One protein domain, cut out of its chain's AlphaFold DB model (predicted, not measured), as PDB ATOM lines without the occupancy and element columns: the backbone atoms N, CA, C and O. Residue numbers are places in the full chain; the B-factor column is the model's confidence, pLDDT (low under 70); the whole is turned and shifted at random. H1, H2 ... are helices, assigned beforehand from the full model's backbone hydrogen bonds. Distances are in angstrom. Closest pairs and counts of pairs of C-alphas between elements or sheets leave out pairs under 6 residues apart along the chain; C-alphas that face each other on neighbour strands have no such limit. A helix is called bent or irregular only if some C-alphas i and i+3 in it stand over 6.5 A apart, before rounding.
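This is residues 2 to 61 of the 257 residues of the protein "PEGA domain-containing protein" of Candidatus Poribacteria bacterium (UniProt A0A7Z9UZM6). The long helix H2 and the shorter H1 point much the same way with a gap between them, and the link, residues 30 to 38, runs back through it. The stretch of residues 2 to 18 passes beside this link, and its residues 2 to 7 stick out. The printed part has 60 residues with two named helices, H1 then H2, and no named strand; its class is all helix. It is only just loose, close to compact, with a radius of gyration of the C-alphas of 13.0 A, and elongated, spanning 39 by 24 by 14 A.

H2, residues 39 to 60, has a kink of 30 degrees near residue 54. It is irregular: C-alphas 40 and 43 are 7.2 A apart. H1, residues 19 to 29, is apart from H2, with no C-alpha of the one within 8 A of the other. Every O i to N i+4 pair is within hydrogen-bond range in H1, and 14 of 18 in H2.

H2 is 32.9 A long from C-alpha 39 at (14.748, -32.937, -13.582) to C-alpha 60 at (45.973, -24.363, -7.677). H1 measures 15.4 A from C-alpha 19 at (17.386, -16.310, -14.867) to C-alpha 29.

The C-alphas of Asn 2 and Asp 38, the two farthest apart, are 40.4 A apart. The printed part has no cut, and the link from H1 to H2 is short. Residues 2 to 7 and 54 to 61, of which 54 to 60 belong to H2, stand free. The pLDDT is under 70 at residues 2 to 14, 50 and 54 to 61.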
ATOM      1  N   ASN A   2      47.206 -15.539   2.665       30.44
ATOM      2  CA  ASN A   2      45.952 -15.909   3.314       30.44
ATOM      3  C   ASN A   2      45.079 -16.567   2.251       30.44
ATOM      4  O   ASN A   2      44.540 -15.882   1.386       30.44
ATOM      5  N   VAL A   3      45.001 -17.894   2.282       41.75
ATOM      6  CA  VAL A   3      43.990 -18.629   1.532       41.75
ATOM      7  C   VAL A   3      42.683 -18.267   2.221       41.75
ATOM      8  O   VAL A   3      42.375 -18.790   3.290       41.75
ATOM      9  N   SER A   4      41.973 -17.271   1.694       40.84
ATOM     10  CA  SER A   4      40.579 -17.058   2.058       40.84
ATOM     11  C   SER A   4      39.893 -18.407   1.881       40.84
ATOM     12  O   SER A   4      39.929 -18.949   0.776       40.84
ATOM     13  N   GLU A   5      39.358 -18.979   2.962       47.25
ATOM     14  CA  GLU A   5      38.520 -20.172   2.889       47.25
ATOM     15  C   GLU A   5      37.374 -19.825   1.930       47.25
ATOM     16  O   GLU A   5      36.470 -19.064   2.273       47.25
ATOM     17  N   GLY A   6      37.500 -20.253   0.671       49.97
ATOM     18  CA  GLY A   6      36.559 -19.915  -0.382       49.97
ATOM     19  C   GLY A   6      35.209 -20.493  -0.002       49.97
ATOM     20  O   GLY A   6      35.043 -21.709   0.042       49.97
ATOM     21  N   ILE A   7      34.251 -19.631   0.322       51.66
ATOM     22  CA  ILE A   7      32.879 -20.061   0.561       51.66
ATOM     23  C   ILE A   7      32.308 -20.441  -0.804       51.66
ATOM     24  O   ILE A   7      31.992 -19.578  -1.623       51.66
ATOM     25  N   PHE A   8      32.198 -21.742  -1.058       57.84
ATOM     26  CA  PHE A   8      31.464 -22.264  -2.200       57.84
ATOM     27  C   PHE A   8      29.977 -22.280  -1.849       57.84
ATOM     28  O   PHE A   8      29.517 -23.098  -1.053       57.84
ATOM     29  N   VAL A   9      29.227 -21.341  -2.419       59.09
ATOM     30  CA  VAL A   9      27.768 -21.317  -2.329       59.09
ATOM     31  C   VAL A   9      27.224 -21.888  -3.628       59.09
ATOM     32  O   VAL A   9      27.391 -21.283  -4.684       59.09
ATOM     33  N   TYR A  10      26.560 -23.038  -3.548       64.31
ATOM     34  CA  TYR A  10      25.738 -23.551  -4.637       64.31
ATOM     35  C   TYR A  10      24.269 -23.503  -4.222       64.31
ATOM     36  O   TYR A  10      23.931 -23.676  -3.052       64.31
ATOM     37  N   GLY A  11      23.391 -23.242  -5.184       63.69
ATOM     38  CA  GLY A  11      21.950 -23.241  -4.984       63.69
ATOM     39  C   GLY A  11      21.282 -24.021  -6.104       63.69
ATOM     40  O   GLY A  11      21.624 -23.835  -7.269       63.69
ATOM     41  N   ILE A  12      20.336 -24.889  -5.752       63.84
ATOM     42  CA  ILE A  12      19.504 -25.610  -6.717       63.84
ATOM     43  C   ILE A  12      18.121 -24.962  -6.682       63.84
ATOM     44  O   ILE A  12      17.402 -25.071  -5.691       63.84
ATOM     45  N   GLY A  13      17.768 -24.245  -7.747       67.38
ATOM     46  CA  GLY A  13      16.433 -23.683  -7.924       67.38
ATOM     47  C   GLY A  13      15.570 -24.627  -8.754       67.38
ATOM     48  O   GLY A  13      15.901 -24.901  -9.903       67.38
ATOM     49  N   LEU A  14      14.471 -25.121  -8.183       69.50
ATOM     50  CA  LEU A  14      13.494 -25.948  -8.893       69.50
ATOM     51  C   LEU A  14      12.283 -25.099  -9.296       69.50
ATOM     52  O   LEU A  14      11.797 -24.280  -8.516       69.50
ATOM     53  N   GLY A  15      11.770 -25.312 -10.508       76.12
ATOM     54  CA  GLY A  15      10.616 -24.581 -11.033       76.12
ATOM     55  C   GLY A  15      10.991 -23.264 -11.719       76.12
ATOM     56  O   GLY A  15      12.012 -23.169 -12.396       76.12
ATOM     57  N   ARG A  16      10.131 -22.243 -11.608       78.44
ATOM     58  CA  ARG A  16      10.368 -20.940 -12.253       78.44
ATOM     59  C   ARG A  16      11.435 -20.159 -11.488       78.44
ATOM     60  O   ARG A  16      11.154 -19.601 -10.432       78.44
ATOM     61  N   VAL A  17      12.635 -20.099 -12.053       82.19
ATOM     62  CA  VAL A  17      13.755 -19.285 -11.566       82.19
ATOM     63  C   VAL A  17      13.902 -18.000 -12.383       82.19
ATOM     64  O   VAL A  17      13.676 -17.982 -13.590       82.19
ATOM     65  N   ASP A  18      14.283 -16.910 -11.716       87.81
ATOM     66  CA  ASP A  18      14.576 -15.614 -12.342       87.81
ATOM     67  C   ASP A  18      15.996 -15.642 -12.937       87.81
ATOM     68  O   ASP A  18      16.983 -15.296 -12.281       87.81
ATOM     69  N   GLU A  19      16.102 -16.130 -14.176       86.19
ATOM     70  CA  GLU A  19      17.386 -16.310 -14.867       86.19
ATOM     71  C   GLU A  19      18.177 -15.003 -15.008       86.19
ATOM     72  O   GLU A  19      19.409 -15.016 -14.968       86.19
ATOM     73  N   GLU A  20      17.497 -13.863 -15.156       89.94
ATOM     74  CA  GLU A  20      18.155 -12.569 -15.337       89.94
ATOM     75  C   GLU A  20      18.906 -12.154 -14.065       89.94
ATOM     76  O   GLU A  20      20.073 -11.751 -14.126       89.94
ATOM     77  N   LYS A  21      18.277 -12.306 -12.893       89.31
ATOM     78  CA  LYS A  21      18.940 -12.033 -11.608       89.31
ATOM     79  C   LYS A  21      20.095 -12.985 -11.340       89.31
ATOM     80  O   LYS A  21      21.140 -12.536 -10.871       89.31
ATOM     81  N   LEU A  22      19.941 -14.270 -11.663       86.38
ATOM     82  CA  LEU A  22      21.016 -15.252 -11.503       86.38
ATOM     83  C   LEU A  22      22.224 -14.910 -12.382       86.38
ATOM     84  O   LEU A  22      23.353 -14.925 -11.896       86.38
ATOM     85  N   ARG A  23      22.004 -14.503 -13.641       87.81
ATOM     86  CA  ARG A  23      23.086 -14.038 -14.529       87.81
ATOM     87  C   ARG A  23      23.785 -12.789 -13.986       87.81
ATOM     88  O   ARG A  23      25.011 -12.726 -14.032       87.81
ATOM     89  N   LYS A  24      23.040 -11.825 -13.425       90.88
ATOM     90  CA  LYS A  24      23.624 -10.637 -12.767       90.88
ATOM     91  C   LYS A  24      24.479 -11.013 -11.556       90.88
ATOM     92  O   LYS A  24      25.579 -10.486 -11.411       90.88
ATOM     93  N   LEU A  25      24.004 -11.939 -10.721       84.56
ATOM     94  CA  LEU A  25      24.754 -12.437  -9.566       84.56
ATOM     95  C   LEU A  25      26.058 -13.114 -10.000       84.56
ATOM     96  O   LEU A  25      27.116 -12.792  -9.474       84.56
ATOM     97  N   VAL A  26      25.988 -14.008 -10.988       85.06
ATOM     98  CA  VAL A  26      27.152 -14.724 -11.527       85.06
ATOM     99  C   VAL A  26      28.186 -13.765 -12.116       85.06
ATOM    100  O   VAL A  26      29.377 -13.920 -11.853       85.06
ATOM    101  N   ALA A  27      27.748 -12.733 -12.841       87.19
ATOM    102  CA  ALA A  27      28.639 -11.695 -13.356       87.19
ATOM    103  C   ALA A  27      29.316 -10.887 -12.234       87.19
ATOM    104  O   ALA A  27      30.496 -10.561 -12.345       87.19
ATOM    105  N   ALA A  28      28.595 -10.591 -11.147       85.56
ATOM    106  CA  ALA A  28      29.127  -9.841 -10.010       85.56
ATOM    107  C   ALA A  28      30.123 -10.649  -9.158       85.56
ATOM    108  O   ALA A  28      31.020 -10.066  -8.553       85.56
ATOM    109  N   THR A  29      29.970 -11.975  -9.097       80.88
ATOM    110  CA  THR A  29      30.808 -12.856  -8.263       80.88
ATOM    111  C   THR A  29      31.896 -13.590  -9.042       80.88
ATOM    112  O   THR A  29      32.754 -14.227  -8.434       80.88
ATOM    113  N   GLY A  30      31.866 -13.546 -10.378       77.94
ATOM    114  CA  GLY A  30      32.721 -14.388 -11.215       77.94
ATOM    115  C   GLY A  30      32.413 -15.884 -11.069       77.94
ATOM    116  O   GLY A  30      33.299 -16.713 -11.291       77.94
ATOM    117  N   GLY A  31      31.189 -16.233 -10.656       77.06
ATOM    118  CA  GLY A  31      30.722 -17.615 -10.520       77.06
ATOM    119  C   GLY A  31      30.443 -18.295 -11.866       77.06
ATOM    120  O   GLY A  31      30.780 -17.765 -12.925       77.06
ATOM    121  N   THR A  32      29.778 -19.448 -11.824       78.94
ATOM    122  CA  THR A  32      29.236 -20.118 -13.018       78.94
ATOM    123  C   THR A  32      27.751 -20.407 -12.816       78.94
ATOM    124  O   THR A  32      27.315 -20.634 -11.687       78.94
ATOM    125  N   LEU A  33      26.967 -20.362 -13.898       84.75
ATOM    126  CA  LEU A  33      25.538 -20.672 -13.899       84.75
ATOM    127  C   LEU A  33      25.271 -21.823 -14.865       84.75
ATOM    128  O   LEU A  33      25.468 -21.668 -16.067       84.75
ATOM    129  N   GLU A  34      24.764 -22.927 -14.335       84.62
ATOM    130  CA  GLU A  34      24.304 -24.090 -15.093       84.62
ATOM    131  C   GLU A  34      22.784 -24.217 -14.917       84.62
ATOM    132  O   GLU A  34      22.269 -24.088 -13.803       84.62
ATOM    133  N   LEU A  35      22.051 -24.425 -16.012       81.69
ATOM    134  CA  LEU A  35      20.586 -24.500 -16.023       81.69
ATOM    135  C   LEU A  35      20.153 -25.778 -16.744       81.69
ATOM    136  O   LEU A  35      20.647 -26.064 -17.831       81.69
ATOM    137  N   THR A  36      19.189 -26.506 -16.181       80.62
ATOM    138  CA  THR A  36      18.484 -27.585 -16.888       80.62
ATOM    139  C   THR A  36      16.974 -27.385 -16.795       80.62
ATOM    140  O   THR A  36      16.464 -26.820 -15.824       80.62
ATOM    141  N   ARG A  37      16.260 -27.828 -17.833       80.88
ATOM    142  CA  ARG A  37      14.791 -27.893 -17.865       80.88
ATOM    143  C   ARG A  37      14.272 -29.304 -17.581       80.88
ATOM    144  O   ARG A  37      13.061 -29.476 -17.477       80.88
ATOM    145  N   ASP A  38      15.172 -30.278 -17.452       82.31
ATOM    146  CA  ASP A  38      14.864 -31.680 -17.198       82.31
ATOM    147  C   ASP A  38      15.351 -32.077 -15.799       82.31
ATOM    148  O   ASP A  38      16.539 -32.018 -15.478       82.31
ATOM    149  N   SER A  39      14.423 -32.498 -14.941       79.94
ATOM    150  CA  SER A  39      14.748 -32.937 -13.582       79.94
ATOM    151  C   SER A  39      15.621 -34.195 -13.539       79.94
ATOM    152  O   SER A  39      16.300 -34.421 -12.541       79.94
ATOM    153  N   THR A  40      15.614 -35.020 -14.590       83.62
ATOM    154  CA  THR A  40      16.433 -36.240 -14.655       83.62
ATOM    155  C   THR A  40      17.925 -35.928 -14.815       83.62
ATOM    156  O   THR A  40      18.763 -36.686 -14.332       83.62
ATOM    157  N   GLU A  41      18.265 -34.760 -15.366       81.88
ATOM    158  CA  GLU A  41      19.646 -34.302 -15.558       81.88
ATOM    159  C   GLU A  41      20.259 -33.648 -14.310       81.88
ATOM    160  O   GLU A  41      21.431 -33.273 -14.329       81.88
ATOM    161  N   LEU A  42      19.506 -33.481 -13.213       77.75
ATOM    162  CA  LEU A  42      19.988 -32.779 -12.013       77.75
ATOM    163  C   LEU A  42      21.264 -33.404 -11.435       77.75
ATOM    164  O   LEU A  42      22.150 -32.684 -10.971       77.75
ATOM    165  N   LYS A  43      21.373 -34.736 -11.495       73.81
ATOM    166  CA  LYS A  43      22.571 -35.466 -11.067       73.81
ATOM    167  C   LYS A  43      23.791 -35.070 -11.903       73.81
ATOM    168  O   LYS A  43      24.854 -34.811 -11.348       73.81
ATOM    169  N   ASP A  44      23.630 -34.982 -13.216       80.75
ATOM    170  CA  ASP A  44      24.729 -34.667 -14.128       80.75
ATOM    171  C   ASP A  44      25.077 -33.176 -14.090       80.75
ATOM    172  O   ASP A  44      26.249 -32.810 -14.162       80.75
ATOM    173  N   LEU A  45      24.074 -32.308 -13.910       79.88
ATOM    174  CA  LEU A  45      24.259 -30.872 -13.693       79.88
ATOM    175  C   LEU A  45      25.139 -30.613 -12.466       79.88
ATOM    176  O   LEU A  45      26.070 -29.811 -12.526       79.88
ATOM    177  N   TYR A  46      24.874 -31.331 -11.371       72.69
ATOM    178  CA  TYR A  46      25.689 -31.271 -10.162       72.69
ATOM    179  C   TYR A  46      27.149 -31.656 -10.440       72.69
ATOM    180  O   TYR A  46      28.060 -30.919 -10.061       72.69
ATOM    181  N   LEU A  47      27.377 -32.767 -11.148       76.88
ATOM    182  CA  LEU A  47      28.725 -33.223 -11.497       76.88
ATOM    183  C   LEU A  47      29.471 -32.213 -12.386       76.88
ATOM    184  O   LEU A  47      30.646 -31.953 -12.140       76.88
ATOM    185  N   ARG A  48      28.790 -31.581 -13.353       79.75
ATOM    186  CA  ARG A  48      29.384 -30.543 -14.219       79.75
ATOM    187  C   ARG A  48      29.805 -29.293 -13.448       79.75
ATOM    188  O   ARG A  48      30.902 -28.786 -13.666       79.75
ATOM    189  N   VAL A  49      28.967 -28.801 -12.530       77.19
ATOM    190  CA  VAL A  49      29.312 -27.648 -11.673       77.19
ATOM    191  C   VAL A  49      30.539 -27.965 -10.815       77.19
ATOM    192  O   VAL A  49      31.440 -27.133 -10.680       77.19
ATOM    193  N   LEU A  50      30.590 -29.180 -10.265       69.75
ATOM    194  CA  LEU A  50      31.714 -29.661  -9.467       69.75
ATOM    195  C   LEU A  50      33.006 -29.736 -10.301       69.75
ATOM    196  O   LEU A  50      34.053 -29.257  -9.870       69.75
ATOM    197  N   GLU A  51      32.930 -30.274 -11.518       71.62
ATOM    198  CA  GLU A  51      34.058 -30.342 -12.451       71.62
ATOM    199  C   GLU A  51      34.565 -28.948 -12.843       71.62
ATOM    200  O   GLU A  51      35.764 -28.689 -12.771       71.62
ATOM    201  N   GLN A  52      33.674 -28.011 -13.184       74.38
ATOM    202  CA  GLN A  52      34.049 -26.632 -13.520       74.38
ATOM    203  C   GLN A  52      34.762 -25.919 -12.369       74.38
ATOM    204  O   GLN A  52      35.710 -25.166 -12.604       74.38
ATOM    205  N   TYR A  53      34.339 -26.162 -11.126       71.44
ATOM    206  CA  TYR A  53      35.049 -25.670  -9.948       71.44
ATOM    207  C   TYR A  53      36.483 -26.217  -9.901       71.44
ATOM    208  O   TYR A  53      37.429 -25.434  -9.807       71.44
ATOM    209  N   TYR A  54      36.669 -27.533 -10.042       65.31
ATOM    210  CA  TYR A  54      38.008 -28.129 -10.030       65.31
ATOM    211  C   TYR A  54      38.850 -27.769 -11.252       65.31
ATOM    212  O   TYR A  54      40.061 -27.680 -11.133       65.31
ATOM    213  N   GLN A  55      38.262 -27.469 -12.403       68.06
ATOM    214  CA  GLN A  55      39.009 -26.927 -13.540       68.06
ATOM    215  C   GLN A  55      39.472 -25.485 -13.272       68.06
ATOM    216  O   GLN A  55      40.615 -25.123 -13.548       68.06
ATOM    217  N   LYS A  56      38.600 -24.652 -12.689       69.56
ATOM    218  CA  LYS A  56      38.867 -23.223 -12.454       69.56
ATOM    219  C   LYS A  56      39.807 -22.969 -11.275       69.56
ATOM    220  O   LYS A  56      40.632 -22.061 -11.341       69.56
ATOM    221  N   TYR A  57      39.690 -23.761 -10.213       62.47
ATOM    222  CA  TYR A  57      40.466 -23.610  -8.978       62.47
ATOM    223  C   TYR A  57      41.461 -24.753  -8.745       62.47
ATOM    224  O   TYR A  57      42.377 -24.610  -7.940       62.47
ATOM    225  N   GLY A  58      41.347 -25.871  -9.465       55.00
ATOM    226  CA  GLY A  58      42.247 -27.014  -9.305       55.00
ATOM    227  C   GLY A  58      43.590 -26.883 -10.021       55.00
ATOM    228  O   GLY A  58      44.494 -27.651  -9.721       55.00
ATOM    229  N   ASN A  59      43.801 -25.859 -10.856       51.25
ATOM    230  CA  ASN A  59      45.159 -25.471 -11.274       51.25
ATOM    231  C   ASN A  59      45.976 -24.832 -10.127       51.25
ATOM    232  O   ASN A  59      47.180 -24.633 -10.262       51.25
ATOM    233  N   GLN A  60      45.337 -24.553  -8.983       54.31
ATOM    234  CA  GLN A  60      45.973 -24.363  -7.677       54.31
ATOM    235  C   GLN A  60      45.607 -25.516  -6.728       54.31
ATOM    236  O   GLN A  60      45.316 -25.290  -5.553       54.31
ATOM    237  N   GLN A  61      45.582 -26.762  -7.217       57.25
ATOM    238  CA  GLN A  61      45.570 -27.928  -6.338       57.25
ATOM    239  C   GLN A  61      46.814 -27.835  -5.465       57.25
ATOM    240  O   GLN A  61      47.934 -28.055  -5.921       57.25
TER     241      GLN A  61